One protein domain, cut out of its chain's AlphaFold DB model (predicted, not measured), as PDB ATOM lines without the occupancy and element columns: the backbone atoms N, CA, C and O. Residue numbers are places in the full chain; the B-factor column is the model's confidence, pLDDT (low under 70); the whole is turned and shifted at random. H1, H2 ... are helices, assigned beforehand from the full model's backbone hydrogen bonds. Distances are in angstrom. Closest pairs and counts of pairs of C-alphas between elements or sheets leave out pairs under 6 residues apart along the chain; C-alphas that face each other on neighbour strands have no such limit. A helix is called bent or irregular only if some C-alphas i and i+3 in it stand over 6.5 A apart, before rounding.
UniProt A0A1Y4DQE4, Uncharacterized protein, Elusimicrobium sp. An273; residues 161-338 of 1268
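What this domain is: This is residues 161 to 338 of the 1268 residues of an uncharacterized protein of Elusimicrobium sp. An273 (UniProt A0A1Y4DQE4). Five helices, H1, H3, H4, H5 and H6, make an up-and-down bundle, each running against the one before it in the chain: H1, H4 and H6 form one row, and H3 and H5, with H7 beside H5, form a second row packed on it. H8, H9 and H10 cross over the other side of the second row, H2 sits near the residue 205 end of H3, and a long link, residues 290 to 307, joins H7 to H8. The printed part has 178 residues with ten named helices, H1 to H10 in chain order, and no named strand; its class is all helix. It is compact, with a radius of gyration of the C-alphas of 15.5 A, and spans 50 by 44 by 25 A.

How they stand to each other: Start at the longest helix, H1, residues 161 to 184. It touches H3, residues 205 to 224, closest at the C-alphas of Tyr 171 and Ser 217, 5.0 A apart, opposite ways at a tilt of 36 degrees, only just steep. With residues 172 to 183 alone it touches H4, residues 227 to 240, at a shallow tilt of 19 degrees; look at the C-alphas of Phe 182 and Ala 240, the closest, 5.6 A apart. The hub is H5, residues 246 to 260, touching six helices. Its closest C-alpha pair with H3 is Gly 222 and Gly 256, 3.7 A apart; only residues 215 to 223 of H3 take part. H5 and H4 form a helical hairpin at a shallow tilt of 4 degrees, closest at the C-alphas of Ala 227 and Gln 260, 5.0 A apart. H6, residues 263 to 272, forms a hairpin with H5, whose residues 254 to 258 alone touch it; the C-alphas of Leu 257 and Leu 266 are closest, 5.7 A apart. Those same H5 residues touch residues 283 to 287 of H7, residues 278 to 289, closest at the C-alphas of Leu 258 and Ala 287, 6.8 A apart. Look next at H9, residues 319 to 325: it touches residues 248 to 252 of H5 at a steep tilt of 60 degrees, with the C-alphas of Arg 251 and Asn 324 closest, 5.8 A apart. H9 forms hairpins with H8, residues 308 to 315, and H10, residues 329 to 336. H2, residues 190 to 196, only just touches H3, with 3 pairs of C-alphas within 8 A, closest Ile 196 and Tyr 205, 5.8 A. Every O i to N i+4 pair is within hydrogen-bond range in H2, H3, H5, H6, H7, H8 and H10; H1 has 15 of 20, H4 8 of 10, and H9 0 of 3 but 4 of 4 O i to N i+3 pairs.

Where its parts are: Find C-alpha 161 at (25.994, -11.813, 6.022); from there H1 runs 35.8 A to C-alpha 184, with a kink of 32 degrees near residue 175. H1 is irregular, with C-alphas 177 and 180 7.0 A apart, and so is H4, with C-alphas 228 and 231 7.1 A apart. H3 begins at (22.105, 5.122, 36.560) and runs 28.3 A; H4 and H5 are each 20.7 A long, and H7 17.0 A. H10 ends with C-alpha 336 at (15.925, 4.512, 5.250).

The domain as a whole: The two C-alphas farthest apart are those of Glu 201 and Gly 291, 50.1 A. The printed part has no cut. The link from H7 to H8, 18 residues, is long; that from H2 to H3 is short, and the other links are tight. Mean pLDDT of the printed part is 84.3; residues 298 to 307 and residue 317 are under 70.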
ATOM      1  N   LYS A 161      27.349 -11.376   5.635       82.25
ATOM      2  CA  LYS A 161      25.994 -11.813   6.022       82.25
ATOM      3  C   LYS A 161      25.977 -12.715   7.263       82.25
ATOM      4  O   LYS A 161      25.050 -12.625   8.064       82.25
ATOM      5  N   ALA A 162      26.986 -13.569   7.444       80.62
ATOM      6  CA  ALA A 162      27.053 -14.479   8.587       80.62
ATOM      7  C   ALA A 162      27.388 -13.725   9.885       80.62
ATOM      8  O   ALA A 162      26.831 -14.014  10.944       80.62
ATOM      9  N   GLN A 163      28.261 -12.725   9.800       86.31
ATOM     10  CA  GLN A 163      28.611 -11.832  10.900       86.31
ATOM     11  C   GLN A 163      27.429 -10.945  11.294       86.31
ATOM     12  O   GLN A 163      27.171 -10.769  12.485       86.31
ATOM     13  N   VAL A 164      26.681 -10.430  10.314       88.81
ATOM     14  CA  VAL A 164      25.437  -9.690  10.566       88.81
ATOM     15  C   VAL A 164      24.412 -10.584  11.265       88.81
ATOM     16  O   VAL A 164      23.875 -10.175  12.289       88.81
ATOM     17  N   ALA A 165      24.214 -11.826  10.812       86.19
ATOM     18  CA  ALA A 165      23.297 -12.767  11.463       86.19
ATOM     19  C   ALA A 165      23.672 -13.050  12.934       86.19
ATOM     20  O   ALA A 165      22.800 -13.081  13.804       86.19
ATOM     21  N   GLN A 166      24.968 -13.186  13.244       86.19
ATOM     22  CA  GLN A 166      25.444 -13.347  14.626       86.19
ATOM     23  C   GLN A 166      25.174 -12.106  15.490       86.19
ATOM     24  O   GLN A 166      24.771 -12.235  16.648       86.19
ATOM     25  N   ALA A 167      25.369 -10.903  14.944       90.62
ATOM     26  CA  ALA A 167      25.060  -9.663  15.653       90.62
ATOM     27  C   ALA A 167      23.547  -9.477  15.859       90.62
ATOM     28  O   ALA A 167      23.125  -9.076  16.941       90.62
ATOM     29  N   VAL A 168      22.722  -9.840  14.871       91.88
ATOM     30  CA  VAL A 168      21.253  -9.829  14.975       91.88
ATOM     31  C   VAL A 168      20.774 -10.755  16.096       91.88
ATOM     32  O   VAL A 168      19.949 -10.349  16.914       91.88
ATOM     33  N   GLN A 169      21.345 -11.956  16.222       90.50
ATOM     34  CA  GLN A 169      21.033 -12.856  17.337       90.50
ATOM     35  C   GLN A 169      21.388 -12.248  18.705       90.50
ATOM     36  O   GLN A 169      20.640 -12.414  19.675       90.50
ATOM     37  N   PHE A 170      22.502 -11.514  18.784       92.75
ATOM     38  CA  PHE A 170      22.848 -10.752  19.981       92.75
ATOM     39  C   PHE A 170      21.796  -9.677  20.282       92.75
ATOM     40  O   PHE A 170      21.295  -9.657  21.402       92.75
ATOM     41  N   TYR A 171      21.396  -8.847  19.311       93.31
ATOM     42  CA  TYR A 171      20.407  -7.788  19.551       93.31
ATOM     43  C   TYR A 171      19.046  -8.337  19.989       93.31
ATOM     44  O   TYR A 171      18.440  -7.760  20.887       93.31
ATOM     45  N   ARG A 172      18.593  -9.474  19.441       89.19
ATOM     46  CA  ARG A 172      17.371 -10.166  19.904       89.19
ATOM     47  C   ARG A 172      17.451 -10.515  21.392       89.19
ATOM     48  O   ARG A 172      16.552 -10.197  22.165       89.19
ATOM     49  N   THR A 173      18.555 -11.144  21.786       88.00
ATOM     50  CA  THR A 173      18.792 -11.576  23.172       88.00
ATOM     51  C   THR A 173      18.929 -10.372  24.106       88.00
ATOM     52  O   THR A 173      18.378 -10.346  25.202       88.00
ATOM     53  N   ASP A 174      19.647  -9.350  23.657       87.62
ATOM     54  CA  ASP A 174      19.925  -8.151  24.432       87.62
ATOM     55  C   ASP A 174      18.681  -7.283  24.649       87.62
ATOM     56  O   ASP A 174      18.489  -6.714  25.725       87.62
ATOM     57  N   LEU A 175      17.806  -7.223  23.646       87.94
ATOM     58  CA  LEU A 175      16.519  -6.547  23.729       87.94
ATOM     59  C   LEU A 175      15.584  -7.249  24.721       87.94
ATOM     60  O   LEU A 175      14.956  -6.582  25.540       87.94
ATOM     61  N   ALA A 176      15.553  -8.585  24.709       85.19
ATOM     62  CA  ALA A 176      14.786  -9.367  25.676       85.19
ATOM     63  C   ALA A 176      15.287  -9.165  27.120       85.19
ATOM     64  O   ALA A 176      14.478  -9.048  28.038       85.19
ATOM     65  N   ASN A 177      16.607  -9.066  27.315       85.81
ATOM     66  CA  ASN A 177      17.214  -8.901  28.638       85.81
ATOM     67  C   ASN A 177      17.041  -7.487  29.216       85.81
ATOM     68  O   ASN A 177      16.830  -7.339  30.418       85.81
ATOM     69  N   ASN A 178      17.141  -6.446  28.383       86.06
ATOM     70  CA  ASN A 178      17.115  -5.053  28.848       86.06
ATOM     71  C   ASN A 178      15.740  -4.383  28.724       86.06
ATOM     72  O   ASN A 178      15.512  -3.334  29.326       86.06
ATOM     73  N   GLY A 179      14.807  -4.970  27.971       78.25
ATOM     74  CA  GLY A 179      13.478  -4.405  27.734       78.25
ATOM     75  C   GLY A 179      12.644  -4.186  29.003       78.25
ATOM     76  O   GLY A 179      11.853  -3.248  29.074       78.25
ATOM     77  N   GLY A 180      12.877  -4.972  30.060       83.44
ATOM     78  CA  GLY A 180      12.221  -4.792  31.361       83.44
ATOM     79  C   GLY A 180      12.622  -3.513  32.113       83.44
ATOM     80  O   GLY A 180      11.897  -3.088  33.012       83.44
ATOM     81  N   ALA A 181      13.734  -2.866  31.743       88.12
ATOM     82  CA  ALA A 181      14.238  -1.682  32.441       88.12
ATOM     83  C   ALA A 181      13.313  -0.462  32.307       88.12
ATOM     84  O   ALA A 181      13.262   0.366  33.214       88.12
ATOM     85  N   PHE A 182      12.532  -0.358  31.221       88.81
ATOM     86  CA  PHE A 182      11.596   0.758  31.018       88.81
ATOM     87  C   PHE A 182      10.545   0.869  32.127       88.81
ATOM     88  O   PHE A 182      10.181   1.980  32.503       88.81
ATOM     89  N   ALA A 183      10.105  -0.263  32.681       86.19
ATOM     90  CA  ALA A 183       9.131  -0.302  33.771       86.19
ATOM     91  C   ALA A 183       9.731   0.088  35.135       86.19
ATOM     92  O   ALA A 183       8.990   0.372  36.070       86.19
ATOM     93  N   GLN A 184      11.062   0.089  35.255       86.81
ATOM     94  CA  GLN A 184      11.787   0.364  36.499       86.81
ATOM     95  C   GLN A 184      12.391   1.778  36.532       86.81
ATOM     96  O   GLN A 184      13.066   2.139  37.498       86.81
ATOM     97  N   LEU A 185      12.190   2.582  35.478       86.88
ATOM     98  CA  LEU A 185      12.688   3.955  35.420       86.88
ATOM     99  C   LEU A 185      12.074   4.804  36.547       86.88
ATOM    100  O   LEU A 185      10.881   4.672  36.833       86.88
ATOM    101  N   PRO A 186      12.855   5.700  37.179       81.44
ATOM    102  CA  PRO A 186      12.304   6.600  38.181       81.44
ATOM    103  C   PRO A 186      11.259   7.517  37.534       81.44
ATOM    104  O   PRO A 186      11.417   7.923  36.380       81.44
ATOM    105  N   GLN A 187      10.204   7.853  38.281       79.69
ATOM    106  CA  GLN A 187       9.196   8.822  37.846       79.69
ATOM    107  C   GLN A 187       9.824  10.221  37.782       79.69
ATOM    108  O   GLN A 187       9.818  10.975  38.750       79.69
ATOM    109  N   ALA A 188      10.426  10.532  36.640       79.06
ATOM    110  CA  ALA A 188      11.134  11.771  36.369       79.06
ATOM    111  C   ALA A 188      10.906  12.184  34.911       79.06
ATOM    112  O   ALA A 188      10.574  11.350  34.070       79.06
ATOM    113  N   ASP A 189      11.079  13.466  34.598       82.00
ATOM    114  CA  ASP A 189      10.998  13.956  33.224       82.00
ATOM    115  C   ASP A 189      12.233  13.543  32.398       82.00
ATOM    116  O   ASP A 189      13.263  13.106  32.927       82.00
ATOM    117  N   LEU A 190      12.138  13.686  31.071       82.31
ATOM    118  CA  LEU A 190      13.191  13.254  30.148       82.31
ATOM    119  C   LEU A 190      14.533  13.911  30.488       82.31
ATOM    120  O   LEU A 190      15.551  13.228  30.574       82.31
ATOM    121  N   ASN A 191      14.530  15.215  30.772       83.19
ATOM    122  CA  ASN A 191      15.738  15.964  31.107       83.19
ATOM    123  C   ASN A 191      16.426  15.440  32.372       83.19
ATOM    124  O   ASN A 191      17.657  15.367  32.416       83.19
ATOM    125  N   THR A 192      15.663  15.046  33.391       83.44
ATOM    126  CA  THR A 192      16.227  14.463  34.613       83.44
ATOM    127  C   THR A 192      16.824  13.086  34.345       83.44
ATOM    128  O   THR A 192      17.952  12.826  34.768       83.44
ATOM    129  N   LEU A 193      16.161  12.231  33.559       84.81
ATOM    130  CA  LEU A 193      16.730  10.937  33.153       84.81
ATOM    131  C   LEU A 193      18.014  11.107  32.319       84.81
ATOM    132  O   LEU A 193      18.993  10.390  32.533       84.81
ATOM    133  N   LEU A 194      18.059  12.100  31.427       85.88
ATOM    134  CA  LEU A 194      19.248  12.430  30.633       85.88
ATOM    135  C   LEU A 194      20.407  12.958  31.498       85.88
ATOM    136  O   LEU A 194      21.571  12.683  31.195       85.88
ATOM    137  N   LYS A 195      20.124  13.676  32.594       84.62
ATOM    138  CA  LYS A 195      21.134  14.079  33.592       84.62
ATOM    139  C   LYS A 195      21.648  12.882  34.397       84.62
ATOM    140  O   LYS A 195      22.858  12.759  34.594       84.62
ATOM    141  N   ILE A 196      20.757  11.971  34.799       86.62
ATOM    142  CA  ILE A 196      21.124  10.718  35.480       86.62
ATOM    143  C   ILE A 196      22.053   9.887  34.591       86.62
ATOM    144  O   ILE A 196      23.081   9.413  35.064       86.62
ATOM    145  N   ALA A 197      21.777   9.797  33.287       83.50
ATOM    146  CA  ALA A 197      22.630   9.091  32.326       83.50
ATOM    147  C   ALA A 197      24.074   9.634  32.236       83.50
ATOM    148  O   ALA A 197      24.967   8.930  31.765       83.50
ATOM    149  N   ARG A 198      24.322  10.874  32.679       83.12
ATOM    150  CA  ARG A 198      25.657  11.501  32.716       83.12
ATOM    151  C   ARG A 198      26.349  11.374  34.075       83.12
ATOM    152  O   ARG A 198      27.502  11.777  34.188       83.12
ATOM    153  N   THR A 199      25.674  10.805  35.075       85.81
ATOM    154  CA  THR A 199      26.142  10.730  36.465       85.81
ATOM    155  C   THR A 199      26.210   9.264  36.914       85.81
ATOM    156  O   THR A 199      25.235   8.750  37.462       85.81
ATOM    157  N   PRO A 200      27.343   8.561  36.695       81.69
ATOM    158  CA  PRO A 200      27.479   7.127  36.989       81.69
ATOM    159  C   PRO A 200      27.244   6.739  38.454       81.69
ATOM    160  O   PRO A 200      26.936   5.587  38.744       81.69
ATOM    161  N   GLU A 201      27.399   7.696  39.368       84.19
ATOM    162  CA  GLU A 201      27.228   7.526  40.815       84.19
ATOM    163  C   GLU A 201      25.754   7.586  41.254       84.19
ATOM    164  O   GLU A 201      25.433   7.266  42.398       84.19
ATOM    165  N   HIS A 202      24.837   7.979  40.363       86.69
ATOM    166  CA  HIS A 202      23.421   8.098  40.691       86.69
ATOM    167  C   HIS A 202      22.768   6.707  40.863       86.69
ATOM    168  O   HIS A 202      22.953   5.848  39.997       86.69
ATOM    169  N   PRO A 203      21.923   6.471  41.890       83.94
ATOM    170  CA  PRO A 203      21.329   5.154  42.165       83.94
ATOM    171  C   PRO A 203      20.569   4.542  40.979       83.94
ATOM    172  O   PRO A 203      20.640   3.343  40.726       83.94
ATOM    173  N   SER A 204      19.875   5.379  40.205       86.50
ATOM    174  CA  SER A 204      19.110   4.955  39.022       86.50
ATOM    175  C   SER A 204      19.933   4.868  37.726       86.50
ATOM    176  O   SER A 204      19.362   4.569  36.678       86.50
ATOM    177  N   TYR A 205      21.249   5.121  37.757       87.62
ATOM    178  CA  TYR A 205      22.105   5.122  36.560       87.62
ATOM    179  C   TYR A 205      22.046   3.794  35.797       87.62
ATOM    180  O   TYR A 205      21.934   3.792  34.573       87.62
ATOM    181  N   GLN A 206      22.072   2.664  36.513       86.31
ATOM    182  CA  GLN A 206      22.055   1.333  35.897       86.31
ATOM    183  C   GLN A 206      20.769   1.082  35.103       86.31
ATOM    184  O   GLN A 206      20.836   0.626  33.966       86.31
ATOM    185  N   ILE A 207      19.615   1.455  35.659       88.25
ATOM    186  CA  ILE A 207      18.310   1.279  35.006       88.25
ATOM    187  C   ILE A 207      18.210   2.186  33.772       88.25
ATOM    188  O   ILE A 207      17.834   1.731  32.694       88.25
ATOM    189  N   VAL A 208      18.636   3.450  33.891       88.25
ATOM    190  CA  VAL A 208      18.675   4.392  32.757       88.25
ATOM    191  C   VAL A 208      19.624   3.902  31.655       88.25
ATOM    192  O   VAL A 208      19.296   3.985  30.470       88.25
ATOM    193  N   SER A 209      20.777   3.335  32.026       86.81
ATOM    194  CA  SER A 209      21.722   2.739  31.077       86.81
ATOM    195  C   SER A 209      21.148   1.493  30.393       86.81
ATOM    196  O   SER A 209      21.337   1.322  29.191       86.81
ATOM    197  N   GLN A 210      20.404   0.642  31.102       88.25
ATOM    198  CA  GLN A 210      19.742  -0.526  30.510       88.25
ATOM    199  C   GLN A 210      18.632  -0.121  29.529       88.25
ATOM    200  O   GLN A 210      18.571  -0.662  28.426       88.25
ATOM    201  N   SER A 211      17.818   0.891  29.853       88.94
ATOM    202  CA  SER A 211      16.837   1.454  28.909       88.94
ATOM    203  C   SER A 211      17.505   2.024  27.652       88.94
ATOM    204  O   SER A 211      17.012   1.831  26.539       88.94
ATOM    205  N   GLN A 212      18.670   2.667  27.794       89.38
ATOM    206  CA  GLN A 212      19.480   3.117  26.658       89.38
ATOM    207  C   GLN A 212      19.981   1.946  25.798       89.38
ATOM    208  O   GLN A 212      19.963   2.019  24.566       89.38
ATOM    209  N   GLN A 213      20.431   0.861  26.432       89.44
ATOM    210  CA  GLN A 213      20.893  -0.344  25.741       89.44
ATOM    211  C   GLN A 213      19.748  -1.005  24.965       89.44
ATOM    212  O   GLN A 213      19.936  -1.340  23.799       89.44
ATOM    213  N   ALA A 214      18.546  -1.080  25.545       89.75
ATOM    214  CA  ALA A 214      17.352  -1.574  24.861       89.75
ATOM    215  C   ALA A 214      16.982  -0.719  23.632       89.75
ATOM    216  O   ALA A 214      16.774  -1.269  22.551       89.75
ATOM    217  N   LEU A 215      16.989   0.619  23.754       90.94
ATOM    218  CA  LEU A 215      16.788   1.537  22.616       90.94
ATOM    219  C   LEU A 215      17.823   1.296  21.506       90.94
ATOM    220  O   LEU A 215      17.489   1.296  20.322       90.94
ATOM    221  N   SER A 216      19.080   1.069  21.889       90.19
ATOM    222  CA  SER A 216      20.190   0.875  20.953       90.19
ATOM    223  C   SER A 216      20.088  -0.451  20.205       90.19
ATOM    224  O   SER A 216      20.252  -0.477  18.987       90.19
ATOM    225  N   SER A 217      19.765  -1.531  20.916       90.31
ATOM    226  CA  SER A 217      19.594  -2.867  20.341       90.31
ATOM    227  C   SER A 217      18.349  -2.955  19.457       90.31
ATOM    228  O   SER A 217      18.422  -3.555  18.390       90.31
ATOM    229  N   ALA A 218      17.248  -2.282  19.812       92.19
ATOM    230  CA  ALA A 218      16.076  -2.163  18.938       92.19
ATOM    231  C   ALA A 218      16.399  -1.409  17.640       92.19
ATOM    232  O   ALA A 218      16.013  -1.832  16.554       92.19
ATOM    233  N   ALA A 219      17.153  -0.313  17.730       91.75
ATOM    234  CA  ALA A 219      17.535   0.468  16.560       91.75
ATOM    235  C   ALA A 219      18.533  -0.277  15.654       91.75
ATOM    236  O   ALA A 219      18.399  -0.247  14.430       91.75
ATOM    237  N   ALA A 220      19.484  -1.008  16.243       92.06
ATOM    238  CA  ALA A 220      20.391  -1.899  15.524       92.06
ATOM    239  C   ALA A 220      19.638  -3.041  14.823       92.06
ATOM    240  O   ALA A 220      19.908  -3.333  13.655       92.06
ATOM    241  N   LEU A 221      18.660  -3.641  15.511       91.69
ATOM    242  CA  LEU A 221      17.781  -4.661  14.950       91.69
ATOM    243  C   LEU A 221      16.975  -4.091  13.777       91.69
ATOM    244  O   LEU A 221      16.965  -4.698  12.717       91.69
ATOM    245  N   GLY A 222      16.410  -2.887  13.906       89.69
ATOM    246  CA  GLY A 222      15.693  -2.194  12.829       89.69
ATOM    247  C   GLY A 222      16.536  -1.864  11.588       89.69
ATOM    248  O   GLY A 222      15.984  -1.723  10.500       89.69
ATOM    249  N   LEU A 223      17.861  -1.740  11.724       91.00
ATOM    250  CA  LEU A 223      18.772  -1.455  10.606       91.00
ATOM    251  C   LEU A 223      19.301  -2.712   9.909       91.00
ATOM    252  O   LEU A 223      19.498  -2.682   8.693       91.00
ATOM    253  N   LEU A 224      19.585  -3.768  10.680       90.88
ATOM    254  CA  LEU A 224      20.322  -4.954  10.222       90.88
ATOM    255  C   LEU A 224      19.503  -6.253  10.225       90.88
ATOM    256  O   LEU A 224      19.935  -7.233   9.622       90.88
ATOM    257  N   GLY A 225      18.379  -6.280  10.940       87.75
ATOM    258  CA  GLY A 225      17.456  -7.411  11.003       87.75
ATOM    259  C   GLY A 225      16.581  -7.537   9.757       87.75
ATOM    260  O   GLY A 225      16.576  -6.659   8.891       87.75
ATOM    261  N   GLY A 226      15.847  -8.643   9.681       88.00
ATOM    262  CA  GLY A 226      14.915  -8.951   8.593       88.00
ATOM    263  C   GLY A 226      13.451  -8.748   8.991       88.00
ATOM    264  O   GLY A 226      13.149  -8.315  10.102       88.00
ATOM    265  N   ALA A 227      12.523  -9.082   8.092       87.62
ATOM    266  CA  ALA A 227      11.084  -8.992   8.366       87.62
ATOM    267  C   ALA A 227      10.654  -9.880   9.554       87.62
ATOM    268  O   ALA A 227       9.736  -9.531  10.293       87.62
ATOM    269  N   GLU A 228      11.359 -10.990   9.793       87.75
ATOM    270  CA  GLU A 228      11.146 -11.891  10.930       87.75
ATOM    271  C   GLU A 228      11.382 -11.232  12.301       87.75
ATOM    272  O   GLU A 228      10.914 -11.733  13.325       87.75
ATOM    273  N   ASP A 229      12.087 -10.098  12.335       90.94
ATOM    274  CA  ASP A 229      12.374  -9.343  13.554       90.94
ATOM    275  C   ASP A 229      11.261  -8.367  13.945       90.94
ATOM    276  O   ASP A 229      11.295  -7.804  15.047       90.94
ATOM    277  N   GLY A 230      10.246  -8.196  13.091       89.38
ATOM    278  CA  GLY A 230       9.182  -7.222  13.307       89.38
ATOM    279  C   GLY A 230       8.432  -7.422  14.625       89.38
ATOM    280  O   GLY A 230       8.197  -6.464  15.365       89.38
ATOM    281  N   ALA A 231       8.153  -8.676  14.996       89.69
ATOM    282  CA  ALA A 231       7.506  -9.003  16.266       89.69
ATOM    283  C   ALA A 231       8.340  -8.563  17.486       89.69
ATOM    284  O   ALA A 231       7.785  -8.115  18.492       89.69
ATOM    285  N   SER A 232       9.673  -8.631  17.389       91.12
ATOM    286  CA  SER A 232      10.582  -8.201  18.460       91.12
ATOM    287  C   SER A 232      10.606  -6.677  18.606       91.12
ATOM    288  O   SER A 232      10.602  -6.170  19.728       91.12
ATOM    289  N   LEU A 233      10.566  -5.932  17.492       92.81
ATOM    290  CA  LEU A 233      10.470  -4.464  17.507       92.81
ATOM    291  C   LEU A 233       9.134  -3.981  18.079       92.81
ATOM    292  O   LEU A 233       9.090  -3.015  18.845       92.81
ATOM    293  N   LEU A 234       8.048  -4.678  17.753       91.19
ATOM    294  CA  LEU A 234       6.725  -4.383  18.285       91.19
ATOM    295  C   LEU A 234       6.628  -4.676  19.791       91.19
ATOM    296  O   LEU A 234       6.086  -3.866  20.547       91.19
ATOM    297  N   ALA A 235       7.185  -5.802  20.245       90.31
ATOM    298  CA  ALA A 235       7.263  -6.147  21.665       90.31
ATOM    299  C   ALA A 235       8.097  -5.128  22.458       90.31
ATOM    300  O   ALA A 235       7.689  -4.705  23.540       90.31
ATOM    301  N   PHE A 236       9.216  -4.671  21.892       93.94
ATOM    302  CA  PHE A 236      10.020  -3.593  22.462       93.94
ATOM    303  C   PHE A 236       9.222  -2.297  22.629       93.94
ATOM    304  O   PHE A 236       9.262  -1.689  23.699       93.94
ATOM    305  N   TYR A 237       8.455  -1.884  21.612       93.88
ATOM    306  CA  TYR A 237       7.614  -0.698  21.749       93.88
ATOM    307  C   TYR A 237       6.590  -0.869  22.878       93.88
ATOM    308  O   TYR A 237       6.453   0.025  23.710       93.88
ATOM    309  N   LYS A 238       5.918  -2.026  22.961       91.06
ATOM    310  CA  LYS A 238       4.962  -2.318  24.043       91.06
ATOM    311  C   LYS A 238       5.615  -2.154  25.426       91.06
ATOM    312  O   LYS A 238       5.018  -1.522  26.293       91.06
ATOM    313  N   GLN A 239       6.858  -2.613  25.601       90.12
ATOM    314  CA  GLN A 239       7.628  -2.447  26.846       90.12
ATOM    315  C   GLN A 239       8.018  -0.987  27.140       90.12
ATOM    316  O   GLN A 239       8.002  -0.571  28.295       90.12
ATOM    317  N   ALA A 240       8.349  -0.198  26.115       90.06
ATOM    318  CA  ALA A 240       8.743   1.205  26.270       90.06
ATOM    319  C   ALA A 240       7.557   2.191  26.309       90.06
ATOM    320  O   ALA A 240       7.746   3.353  26.676       90.06
ATOM    321  N   SER A 241       6.352   1.751  25.930       88.06
ATOM    322  CA  SER A 241       5.167   2.598  25.704       88.06
ATOM    323  C   SER A 241       4.707   3.390  26.933       88.06
ATOM    324  O   SER A 241       4.204   4.504  26.793       88.06
ATOM    325  N   SER A 242       4.925   2.848  28.134       83.19
ATOM    326  CA  SER A 242       4.608   3.484  29.418       83.19
ATOM    327  C   SER A 242       5.740   4.356  29.975       83.19
ATOM    328  O   SER A 242       5.583   4.959  31.034       83.19
ATOM    329  N   SER A 243       6.876   4.436  29.279       88.44
ATOM    330  CA  SER A 243       8.051   5.187  29.724       88.44
ATOM    331  C   SER A 243       8.145   6.573  29.087       88.44
ATOM    332  O   SER A 243       7.510   6.886  28.079       88.44
ATOM    333  N   VAL A 244       9.043   7.391  29.630       85.00
ATOM    334  CA  VAL A 244       9.394   8.709  29.084       85.00
ATOM    335  C   VAL A 244      10.033   8.610  27.686       85.00
ATOM    336  O   VAL A 244       9.991   9.563  26.916       85.00
ATOM    337  N   PHE A 245      10.571   7.443  27.307       88.25
ATOM    338  CA  PHE A 245      11.170   7.203  25.989       88.25
ATOM    339  C   PHE A 245      10.167   6.735  24.920       88.25
ATOM    340  O   PHE A 245      10.592   6.394  23.814       88.25
ATOM    341  N   LYS A 246       8.855   6.725  25.208       88.00
ATOM    342  CA  LYS A 246       7.807   6.212  24.304       88.00
ATOM    343  C   LYS A 246       7.893   6.767  22.874       88.00
ATOM    344  O   LYS A 246       7.768   5.996  21.926       88.00
ATOM    345  N   ASP A 247       8.188   8.058  22.706       86.44
ATOM    346  CA  ASP A 247       8.222   8.710  21.390       86.44
ATOM    347  C   ASP A 247       9.479   8.311  20.596       86.44
ATOM    348  O   ASP A 247       9.426   8.092  19.385       86.44
ATOM    349  N   ALA A 248      10.619   8.148  21.276       88.06
ATOM    350  CA  ALA A 248      11.846   7.642  20.658       88.06
ATOM    351  C   ALA A 248      11.703   6.161  20.274       88.06
ATOM    352  O   ALA A 248      12.087   5.767  19.173       88.06
ATOM    353  N   ALA A 249      11.100   5.350  21.150       90.81
ATOM    354  CA  ALA A 249      10.826   3.939  20.894       90.81
ATOM    355  C   ALA A 249       9.851   3.750  19.722       90.81
ATOM    356  O   ALA A 249      10.080   2.898  18.865       90.81
ATOM    357  N   GLN A 250       8.814   4.590  19.638       91.62
ATOM    358  CA  GLN A 250       7.871   4.623  18.521       91.62
ATOM    359  C   GLN A 250       8.580   4.899  17.193       91.62
ATOM    360  O   GLN A 250       8.347   4.189  16.218       91.62
ATOM    361  N   ARG A 251       9.471   5.900  17.150       91.69
ATOM    362  CA  ARG A 251      10.221   6.253  15.932       91.69
ATOM    363  C   ARG A 251      11.188   5.149  15.511       91.69
ATOM    364  O   ARG A 251      11.249   4.830  14.326       91.69
ATOM    365  N   ILE A 252      11.898   4.547  16.470       93.31
ATOM    366  CA  ILE A 252      12.803   3.411  16.232       93.31
ATOM    367  C   ILE A 252      12.035   2.225  15.639       93.31
ATOM    368  O   ILE A 252      12.432   1.700  14.600       93.31
ATOM    369  N   ALA A 253      10.923   1.831  16.268       93.31
ATOM    370  CA  ALA A 253      10.125   0.700  15.816       93.31
ATOM    371  C   ALA A 253       9.487   0.974  14.445       93.31
ATOM    372  O   ALA A 253       9.640   0.165  13.539       93.31
ATOM    373  N   ALA A 254       8.855   2.136  14.246       92.25
ATOM    374  CA  ALA A 254       8.188   2.466  12.986       92.25
ATOM    375  C   ALA A 254       9.163   2.516  11.798       92.25
ATOM    376  O   ALA A 254       8.895   1.921  10.755       92.25
ATOM    377  N   ARG A 255      10.325   3.166  11.957       93.50
ATOM    378  CA  ARG A 255      11.339   3.226  10.893       93.50
ATOM    379  C   ARG A 255      12.006   1.875  10.636       93.50
ATOM    380  O   ARG A 255      12.301   1.566   9.485       93.50
ATOM    381  N   GLY A 256      12.242   1.080  11.683       92.38
ATOM    382  CA  GLY A 256      12.775  -0.278  11.557       92.38
ATOM    383  C   GLY A 256      11.822  -1.202  10.800       92.38
ATOM    384  O   GLY A 256      12.217  -1.803   9.807       92.38
ATOM    385  N   LEU A 257      10.549  -1.238  11.198       93.31
ATOM    386  CA  LEU A 257       9.516  -2.061  10.561       93.31
ATOM    387  C   LEU A 257       9.285  -1.673   9.096       93.31
ATOM    388  O   LEU A 257       9.196  -2.548   8.234       93.31
ATOM    389  N   LEU A 258       9.253  -0.367   8.802       91.06
ATOM    390  CA  LEU A 258       9.148   0.142   7.433       91.06
ATOM    391  C   LEU A 258      10.343  -0.295   6.573       91.06
ATOM    392  O   LEU A 258      10.156  -0.745   5.446       91.06
ATOM    393  N   ARG A 259      11.566  -0.202   7.107       90.94
ATOM    394  CA  ARG A 259      12.796  -0.606   6.408       90.94
ATOM    395  C   ARG A 259      12.869  -2.114   6.165       90.94
ATOM    396  O   ARG A 259      13.324  -2.535   5.108       90.94
ATOM    397  N   GLN A 260      12.438  -2.913   7.137       90.56
ATOM    398  CA  GLN A 260      12.462  -4.377   7.078       90.56
ATOM    399  C   GLN A 260      11.345  -4.970   6.208       90.56
ATOM    400  O   GLN A 260      11.375  -6.162   5.914       90.56
ATOM    401  N   GLY A 261      10.348  -4.169   5.817       86.75
ATOM    402  CA  GLY A 261       9.153  -4.663   5.132       86.75
ATOM    403  C   GLY A 261       8.203  -5.455   6.041       86.75
ATOM    404  O   GLY A 261       7.367  -6.209   5.548       86.75
ATOM    405  N   ALA A 262       8.305  -5.291   7.365       90.12
ATOM    406  CA  ALA A 262       7.435  -5.919   8.365       90.12
ATOM    407  C   ALA A 262       6.118  -5.129   8.509       90.12
ATOM    408  O   ALA A 262       5.827  -4.491   9.525       90.12
ATOM    409  N   TYR A 263       5.349  -5.087   7.420       89.75
ATOM    410  CA  TYR A 263       4.211  -4.179   7.266       89.75
ATOM    411  C   TYR A 263       3.021  -4.508   8.172       89.75
ATOM    412  O   TYR A 263       2.306  -3.598   8.595       89.75
ATOM    413  N   LYS A 264       2.825  -5.788   8.506       89.50
ATOM    414  CA  LYS A 264       1.765  -6.233   9.421       89.50
ATOM    415  C   LYS A 264       1.990  -5.658  10.819       89.50
ATOM    416  O   LYS A 264       1.093  -5.071  11.417       89.50
ATOM    417  N   GLU A 265       3.215  -5.775  11.312       92.62
ATOM    418  CA  GLU A 265       3.636  -5.246  12.603       92.62
ATOM    419  C   GLU A 265       3.675  -3.711  12.593       92.62
ATOM    420  O   GLU A 265       3.385  -3.089  13.614       92.62
ATOM    421  N   LEU A 266       3.967  -3.080  11.446       90.94
ATOM    422  CA  LEU A 266       3.888  -1.624  11.284       90.94
ATOM    423  C   LEU A 266       2.446  -1.104  11.409       90.94
ATOM    424  O   LEU A 266       2.221  -0.089  12.069       90.94
ATOM    425  N   GLN A 267       1.471  -1.800  10.817       88.44
ATOM    426  CA  GLN A 267       0.048  -1.484  10.975       88.44
ATOM    427  C   GLN A 267      -0.420  -1.693  12.422       88.44
ATOM    428  O   GLN A 267      -1.124  -0.840  12.966       88.44
ATOM    429  N   GLU A 268       0.013  -2.777  13.076       90.62
ATOM    430  CA  GLU A 268      -0.293  -3.015  14.493       90.62
ATOM    431  C   GLU A 268       0.309  -1.918  15.385       90.62
ATOM    432  O   GLU A 268      -0.371  -1.395  16.269       90.62
ATOM    433  N   LEU A 269       1.550  -1.494  15.119       91.38
ATOM    434  CA  LEU A 269       2.174  -0.371  15.817       91.38
ATOM    435  C   LEU A 269       1.375   0.924  15.620       91.38
ATOM    436  O   LEU A 269       1.101   1.618  16.598       91.38
ATOM    437  N   ALA A 270       0.972   1.238  14.385       87.94
ATOM    438  CA  ALA A 270       0.181   2.428  14.073       87.94
ATOM    439  C   ALA A 270      -1.164   2.452  14.824       87.94
ATOM    440  O   ALA A 270      -1.574   3.501  15.327       87.94
ATOM    441  N   ALA A 271      -1.816   1.293  14.963       86.88
ATOM    442  CA  ALA A 271      -3.038   1.148  15.748       86.88
ATOM    443  C   ALA A 271      -2.783   1.339  17.254       86.88
ATOM    444  O   ALA A 271      -3.498   2.099  17.908       86.88
ATOM    445  N   LEU A 272      -1.735   0.709  17.799       87.12
ATOM    446  CA  LEU A 272      -1.378   0.793  19.222       87.12
ATOM    447  C   LEU A 272      -1.057   2.221  19.666       87.12
ATOM    448  O   LEU A 272      -1.452   2.636  20.754       87.12
ATOM    449  N   VAL A 273      -0.352   2.977  18.825       86.50
ATOM    450  CA  VAL A 273       0.067   4.348  19.148       86.50
ATOM    451  C   VAL A 273      -0.973   5.405  18.794       86.50
ATOM    452  O   VAL A 273      -0.736   6.582  19.059       86.50
ATOM    453  N   LYS A 274      -2.089   5.004  18.166       84.44
ATOM    454  CA  LYS A 274      -3.074   5.902  17.546       84.44
ATOM    455  C   LYS A 274      -2.382   6.909  16.618       84.44
ATOM    456  O   LYS A 274      -2.380   8.103  16.902       84.44
ATOM    457  N   ALA A 275      -1.753   6.408  15.552       80.25
ATOM    458  CA  ALA A 275      -0.918   7.168  14.618       80.25
ATOM    459  C   ALA A 275      -1.499   8.554  14.271       80.25
ATOM    460  O   ALA A 275      -2.535   8.669  13.616       80.25
ATOM    461  N   GLN A 276      -0.813   9.603  14.728       78.38
ATOM    462  CA  GLN A 276      -1.191  11.012  14.592       78.38
ATOM    463  C   GLN A 276       0.065  11.873  14.395       78.38
ATOM    464  O   GLN A 276       1.167  11.503  14.809       78.38
ATOM    465  N   GLY A 277      -0.107  13.048  13.786       75.31
ATOM    466  CA  GLY A 277       0.955  14.044  13.628       75.31
ATOM    467  C   GLY A 277       1.887  13.834  12.418       75.31
ATOM    468  O   GLY A 277       1.756  12.863  11.668       75.31
ATOM    469  N   PRO A 278       2.839  14.765  12.204       76.56
ATOM    470  CA  PRO A 278       3.626  14.857  10.969       76.56
ATOM    471  C   PRO A 278       4.527  13.640  10.720       76.56
ATOM    472  O   PRO A 278       4.666  13.217   9.578       76.56
ATOM    473  N   PHE A 279       5.074  13.026  11.773       85.62
ATOM    474  CA  PHE A 279       5.900  11.818  11.652       85.62
ATOM    475  C   PHE A 279       5.122  10.623  11.079       85.62
ATOM    476  O   PHE A 279       5.627   9.912  10.217       85.62
ATOM    477  N   TRP A 280       3.880  10.394  11.518       86.94
ATOM    478  CA  TRP A 280       3.088   9.274  10.999       86.94
ATOM    479  C   TRP A 280       2.528   9.535   9.611       86.94
ATOM    480  O   TRP A 280       2.450   8.593   8.829       86.94
ATOM    481  N   LYS A 281       2.212  10.793   9.269       83.56
ATOM    482  CA  LYS A 281       1.885  11.171   7.884       83.56
ATOM    483  C   LYS A 281       3.045  10.842   6.941       83.56
ATOM    484  O   LYS A 281       2.833  10.280   5.872       83.56
ATOM    485  N   ASP A 282       4.267  11.125   7.384       84.06
ATOM    486  CA  ASP A 282       5.501  10.827   6.662       84.06
ATOM    487  C   ASP A 282       5.712   9.317   6.461       84.06
ATOM    488  O   ASP A 282       5.857   8.857   5.329       84.06
ATOM    489  N   VAL A 283       5.642   8.534   7.543       87.00
ATOM    490  CA  VAL A 283       5.773   7.066   7.511       87.00
ATOM    491  C   VAL A 283       4.678   6.418   6.659       87.00
ATOM    492  O   VAL A 283       4.973   5.517   5.874       87.00
ATOM    493  N   ALA A 284       3.431   6.887   6.765       85.12
ATOM    494  CA  ALA A 284       2.311   6.380   5.975       85.12
ATOM    495  C   ALA A 284       2.480   6.666   4.477       85.12
ATOM    496  O   ALA A 284       2.179   5.793   3.668       85.12
ATOM    497  N   ALA A 285       3.020   7.831   4.100       85.25
ATOM    498  CA  ALA A 285       3.321   8.141   2.703       85.25
ATOM    499  C   ALA A 285       4.347   7.158   2.103       85.25
ATOM    500  O   ALA A 285       4.108   6.604   1.033       85.25
ATOM    501  N   ARG A 286       5.434   6.843   2.828       86.50
ATOM    502  CA  ARG A 286       6.439   5.859   2.365       86.50
ATOM    503  C   ARG A 286       5.893   4.435   2.351       86.50
ATOM    504  O   ARG A 286       6.229   3.652   1.468       86.50
ATOM    505  N   ALA A 287       5.055   4.077   3.323       85.50
ATOM    506  CA  ALA A 287       4.381   2.781   3.323       85.50
ATOM    507  C   ALA A 287       3.446   2.646   2.107       85.50
ATOM    508  O   ALA A 287       3.421   1.595   1.465       85.50
ATOM    509  N   HIS A 288       2.760   3.730   1.726       84.75
ATOM    510  CA  HIS A 288       1.894   3.769   0.551       84.75
ATOM    511  C   HIS A 288       2.677   3.579  -0.757       84.75
ATOM    512  O   HIS A 288       2.237   2.825  -1.620       84.75
ATOM    513  N   GLU A 289       3.869   4.172  -0.893       83.56
ATOM    514  CA  GLU A 289       4.778   3.914  -2.029       83.56
ATOM    515  C   GLU A 289       5.179   2.434  -2.154       83.56
ATOM    516  O   GLU A 289       5.534   1.965  -3.236       83.56
ATOM    517  N   LYS A 290       5.109   1.679  -1.053       78.31
ATOM    518  CA  LYS A 290       5.357   0.233  -1.003       78.31
ATOM    519  C   LYS A 290       4.076  -0.612  -1.030       78.31
ATOM    520  O   LYS A 290       4.150  -1.820  -0.825       78.31
ATOM    521  N   GLY A 291       2.919  -0.002  -1.305       76.88
ATOM    522  CA  GLY A 291       1.626  -0.682  -1.444       76.88
ATOM    523  C   GLY A 291       0.890  -0.962  -0.129       76.88
ATOM    524  O   GLY A 291      -0.019  -1.789  -0.110       76.88
ATOM    525  N   VAL A 292       1.259  -0.302   0.974       80.50
ATOM    526  CA  VAL A 292       0.696  -0.541   2.313       80.50
ATOM    527  C   VAL A 292      -0.055   0.690   2.804       80.50
ATOM    528  O   VAL A 292       0.522   1.764   2.958       80.50
ATOM    529  N   GLN A 293      -1.344   0.533   3.104       79.62
ATOM    530  CA  GLN A 293      -2.161   1.608   3.668       79.62
ATOM    531  C   GLN A 293      -2.082   1.613   5.201       79.62
ATOM    532  O   GLN A 293      -2.287   0.584   5.850       79.62
ATOM    533  N   ILE A 294      -1.784   2.782   5.777       81.69
ATOM    534  CA  ILE A 294      -1.761   3.041   7.222       81.69
ATOM    535  C   ILE A 294      -2.702   4.213   7.501       81.69
ATOM    536  O   ILE A 294      -2.506   5.306   6.972       81.69
ATOM    537  N   SER A 295      -3.715   3.999   8.339       76.50
ATOM    538  CA  SER A 295      -4.648   5.054   8.744       76.50
ATOM    539  C   SER A 295      -3.995   5.987   9.769       76.50
ATOM    540  O   SER A 295      -3.631   5.553  10.860       76.50
ATOM    541  N   VAL A 296      -3.862   7.270   9.423       78.38
ATOM    542  CA  VAL A 296      -3.328   8.324  10.303       78.38
ATOM    543  C   VAL A 296      -4.453   9.307  10.609       78.38
ATOM    544  O   VAL A 296      -5.061   9.843   9.687       78.38
ATOM    545  N   ALA A 297      -4.745   9.541  11.888       72.19
ATOM    546  CA  ALA A 297      -5.778  10.494  12.284       72.19
ATOM    547  C   ALA A 297      -5.259  11.942  12.205       72.19
ATOM    548  O   ALA A 297      -4.102  12.227  12.541       72.19
ATOM    549  N   ASP A 298      -6.122  12.871  11.784       55.62
ATOM    550  CA  ASP A 298      -5.820  14.304  11.740       55.62
ATOM    551  C   ASP A 298      -5.841  14.901  13.153       55.62
ATOM    552  O   ASP A 298      -6.852  15.386  13.651       55.62
ATOM    553  N   GLY A 299      -4.689  14.830  13.820       54.41
ATOM    554  CA  GLY A 299      -4.426  15.492  15.093       54.41
ATOM    555  C   GLY A 299      -3.321  16.534  14.945       54.41
ATOM    556  O   GLY A 299      -2.223  16.217  14.477       54.41
ATOM    557  N   ALA A 300      -3.595  17.775  15.356       47.59
ATOM    558  CA  ALA A 300      -2.587  18.823  15.480       47.59
ATOM    559  C   ALA A 300      -1.712  18.542  16.709       47.59
ATOM    560  O   ALA A 300      -2.020  18.949  17.826       47.59
ATOM    561  N   VAL A 301      -0.620  17.807  16.506       48.34
ATOM    562  CA  VAL A 301       0.426  17.647  17.521       48.34
ATOM    563  C   VAL A 301       1.474  18.729  17.275       48.34
ATOM    564  O   VAL A 301       2.003  18.827  16.166       48.34
ATOM    565  N   ALA A 302       1.753  19.553  18.291       45.81
ATOM    566  CA  ALA A 302       2.807  20.563  18.238       45.81
ATOM    567  C   ALA A 302       4.141  19.919  17.805       45.81
ATOM    568  O   ALA A 302       4.424  18.792  18.228       45.81
ATOM    569  N   PRO A 303       4.963  20.583  16.967       48.41
ATOM    570  CA  PRO A 303       6.254  20.039  16.561       48.41
ATOM    571  C   PRO A 303       7.070  19.727  17.818       48.41
ATOM    572  O   PRO A 303       7.373  20.623  18.603       48.41
ATOM    573  N   SER A 304       7.385  18.445  18.044       51.62
ATOM    574  CA  SER A 304       8.231  18.059  19.173       51.62
ATOM    575  C   SER A 304       9.575  18.752  18.980       51.62
ATOM    576  O   SER A 304      10.220  18.503  17.956       51.62
ATOM    577  N   ALA A 305       9.966  19.616  19.920       50.47
ATOM    578  CA  ALA A 305      11.264  20.278  19.893       50.47
ATOM    579  C   ALA A 305      12.358  19.238  19.605       50.47
ATOM    580  O   ALA A 305      12.336  18.139  20.168       50.47
ATOM    581  N   GLU A 306      13.267  19.554  18.681       57.69
ATOM    582  CA  GLU A 306      14.421  18.699  18.423       57.69
ATOM    583  C   GLU A 306      15.269  18.661  19.695       57.69
ATOM    584  O   GLU A 306      15.959  19.618  20.033       57.69
ATOM    585  N   ASP A 307      15.158  17.571  20.452       66.88
ATOM    586  CA  ASP A 307      15.874  17.429  21.710       66.88
ATOM    587  C   ASP A 307      17.299  16.941  21.420       66.88
ATOM    588  O   ASP A 307      17.585  15.742  21.323       66.88
ATOM    589  N   ASP A 308      18.208  17.899  21.243       76.12
ATOM    590  CA  ASP A 308      19.633  17.641  21.041       76.12
ATOM    591  C   ASP A 308      20.238  16.816  22.189       76.12
ATOM    592  O   ASP A 308      21.167  16.030  21.969       76.12
ATOM    593  N   ALA A 309      19.702  16.923  23.412       78.75
ATOM    594  CA  ALA A 309      20.163  16.122  24.538       78.75
ATOM    595  C   ALA A 309      19.731  14.653  24.393       78.75
ATOM    596  O   ALA A 309      20.547  13.758  24.651       78.75
ATOM    597  N   LEU A 310      18.514  14.396  23.899       83.50
ATOM    598  CA  LEU A 310      18.067  13.054  23.511       83.50
ATOM    599  C   LEU A 310      18.884  12.509  22.329       83.50
ATOM    600  O   LEU A 310      19.275  11.340  22.343       83.50
ATOM    601  N   ALA A 311      19.215  13.339  21.335       83.88
ATOM    602  CA  ALA A 311      20.056  12.934  20.208       83.88
ATOM    603  C   ALA A 311      21.461  12.504  20.666       83.88
ATOM    604  O   ALA A 311      21.974  11.481  20.209       83.88
ATOM    605  N   VAL A 312      22.071  13.236  21.606       82.56
ATOM    606  CA  VAL A 312      23.357  12.866  22.228       82.56
ATOM    607  C   VAL A 312      23.242  11.556  23.012       82.56
ATOM    608  O   VAL A 312      24.134  10.711  22.924       82.56
ATOM    609  N   PHE A 313      22.142  11.355  23.739       85.69
ATOM    610  CA  PHE A 313      21.892  10.128  24.496       85.69
ATOM    611  C   PHE A 313      21.721   8.900  23.594       85.69
ATOM    612  O   PHE A 313      22.335   7.863  23.842       85.69
ATOM    613  N   LEU A 314      20.972   9.022  22.497       85.44
ATOM    614  CA  LEU A 314      20.817   7.948  21.514       85.44
ATOM    615  C   LEU A 314      22.125   7.670  20.752       85.44
ATOM    616  O   LEU A 314      22.452   6.509  20.494       85.44
ATOM    617  N   ARG A 315      22.922   8.709  20.459       82.19
ATOM    618  CA  ARG A 315      24.223   8.597  19.770       82.19
ATOM    619  C   ARG A 315      25.249   7.772  20.545       82.19
ATOM    620  O   ARG A 315      26.086   7.108  19.936       82.19
ATOM    621  N   ALA A 316      25.189   7.802  21.875       74.31
ATOM    622  CA  ALA A 316      26.048   6.979  22.723       74.31
ATOM    623  C   ALA A 316      25.777   5.468  22.563       74.31
ATOM    624  O   ALA A 316      26.657   4.666  22.877       74.31
ATOM    625  N   GLY A 317      24.600   5.115  22.034       68.62
ATOM    626  CA  GLY A 317      24.210   3.771  21.631       68.62
ATOM    627  C   GLY A 317      24.696   3.371  20.243       68.62
ATOM    628  O   GLY A 317      25.197   2.276  20.105       68.62
ATOM    629  N   CYS A 318      24.567   4.233  19.228       75.75
ATOM    630  CA  CYS A 318      25.329   4.208  17.968       75.75
ATOM    631  C   CYS A 318      25.071   5.511  17.185       75.75
ATOM    632  O   CYS A 318      24.056   6.176  17.391       75.75
ATOM    633  N   GLN A 319      25.971   5.899  16.273       79.12
ATOM    634  CA  GLN A 319      25.877   7.188  15.563       79.12
ATOM    635  C   GLN A 319      24.542   7.410  14.814       79.12
ATOM    636  O   GLN A 319      23.929   8.463  15.019       79.12
ATOM    637  N   PRO A 320      24.035   6.443  14.020       84.12
ATOM    638  CA  PRO A 320      22.742   6.562  13.343       84.12
ATOM    639  C   PRO A 320      21.539   6.829  14.253       84.12
ATOM    640  O   PRO A 320      20.591   7.489  13.828       84.12
ATOM    641  N   ASN A 321      21.564   6.363  15.506       86.56
ATOM    642  CA  ASN A 321      20.407   6.444  16.405       86.56
ATOM    643  C   ASN A 321      19.995   7.879  16.739       86.56
ATOM    644  O   ASN A 321      18.844   8.107  17.106       86.56
ATOM    645  N   ALA A 322      20.890   8.855  16.557       86.94
ATOM    646  CA  ALA A 322      20.564  10.270  16.701       86.94
ATOM    647  C   ALA A 322      19.412  10.712  15.775       86.94
ATOM    648  O   ALA A 322      18.651  11.606  16.141       86.94
ATOM    649  N   LEU A 323      19.228  10.063  14.616       87.25
ATOM    650  CA  LEU A 323      18.114  10.355  13.706       87.25
ATOM    651  C   LEU A 323      16.752  10.084  14.361       87.25
ATOM    652  O   LEU A 323      15.776  10.761  14.046       87.25
ATOM    653  N   ASN A 324      16.672   9.149  15.311       88.94
ATOM    654  CA  ASN A 324      15.427   8.799  16.002       88.94
ATOM    655  C   ASN A 324      15.011   9.810  17.080       88.94
ATOM    656  O   ASN A 324      13.863   9.788  17.525       88.94
ATOM    657  N   ALA A 325      15.878  10.766  17.428       85.06
ATOM    658  CA  ALA A 325      15.487  11.927  18.227       85.06
ATOM    659  C   ALA A 325      14.652  12.943  17.424       85.06
ATOM    660  O   ALA A 325      13.964  13.769  18.023       85.06
ATOM    661  N   LYS A 326      14.656  12.861  16.083       82.75
ATOM    662  CA  LYS A 326      13.977  13.810  15.187       82.75
ATOM    663  C   LYS A 326      12.764  13.183  14.501       82.75
ATOM    664  O   LYS A 326      12.852  12.095  13.929       82.75
ATOM    665  N   ALA A 327      11.644  13.903  14.522       77.00
ATOM    666  CA  ALA A 327      10.391  13.529  13.858       77.00
ATOM    667  C   ALA A 327      10.327  13.947  12.374       77.00
ATOM    668  O   ALA A 327       9.312  13.709  11.725       77.00
ATOM    669  N   SER A 328      11.369  14.605  11.853       81.69
ATOM    670  CA  SER A 328      11.366  15.185  10.511       81.69
ATOM    671  C   SER A 328      11.403  14.134   9.400       81.69
ATOM    672  O   SER A 328      11.996  13.062   9.549       81.69
ATOM    673  N   SER A 329      10.813  14.509   8.265       78.75
ATOM    674  CA  SER A 329      10.835  13.756   7.007       78.75
ATOM    675  C   SER A 329      12.265  13.427   6.566       78.75
ATOM    676  O   SER A 329      12.617  12.270   6.350       78.75
ATOM    677  N   GLU A 330      13.153  14.426   6.615       82.94
ATOM    678  CA  GLU A 330      14.572  14.276   6.280       82.94
ATOM    679  C   GLU A 330      15.284  13.228   7.156       82.94
ATOM    680  O   GLU A 330      16.130  12.474   6.675       82.94
ATOM    681  N   ALA A 331      14.954  13.149   8.451       84.31
ATOM    682  CA  ALA A 331      15.539  12.145   9.336       84.31
ATOM    683  C   ALA A 331      15.041  10.728   9.007       84.31
ATOM    684  O   ALA A 331      15.803   9.770   9.155       84.31
ATOM    685  N   THR A 332      13.795  10.591   8.544       85.94
ATOM    686  CA  THR A 332      13.243   9.323   8.054       85.94
ATOM    687  C   THR A 332      13.933   8.895   6.761       85.94
ATOM    688  O   THR A 332      14.412   7.766   6.690       85.94
ATOM    689  N   ASP A 333      14.094   9.795   5.792       84.38
ATOM    690  CA  ASP A 333      14.748   9.487   4.513       84.38
ATOM    691  C   ASP A 333      16.228   9.128   4.708       84.38
ATOM    692  O   ASP A 333      16.722   8.134   4.164       84.38
ATOM    693  N   LYS A 334      16.935   9.871   5.572       86.56
ATOM    694  CA  LYS A 334      18.309   9.526   5.965       86.56
ATOM    695  C   LYS A 334      18.368   8.155   6.621       86.56
ATOM    696  O   LYS A 334      19.251   7.381   6.287       86.56
ATOM    697  N   TRP A 335      17.439   7.824   7.518       87.50
ATOM    698  CA  TRP A 335      17.420   6.516   8.179       87.50
ATOM    699  C   TRP A 335      17.178   5.360   7.196       87.50
ATOM    700  O   TRP A 335      17.845   4.326   7.270       87.50
ATOM    701  N   LEU A 336      16.245   5.528   6.255       87.06
ATOM    702  CA  LEU A 336      15.925   4.512   5.250       87.06
ATOM    703  C   LEU A 336      17.063   4.316   4.232       87.06
ATOM    704  O   LEU A 336      17.294   3.188   3.807       87.06
ATOM    705  N   SER A 337      17.827   5.367   3.918       85.50
ATOM    706  CA  SER A 337      18.970   5.330   2.984       85.50
ATOM    707  C   SER A 337      20.314   4.925   3.614       85.50
ATOM    708  O   SER A 337      21.328   4.811   2.922       85.50
ATOM    709  N   LEU A 338      20.371   4.671   4.926       85.62
ATOM    710  CA  LEU A 338      21.603   4.182   5.555       85.62
ATOM    711  C   LEU A 338      22.020   2.833   4.958       85.62
ATOM    712  O   LEU A 338      21.230   1.894   4.932       85.62
TER     713      LEU A 338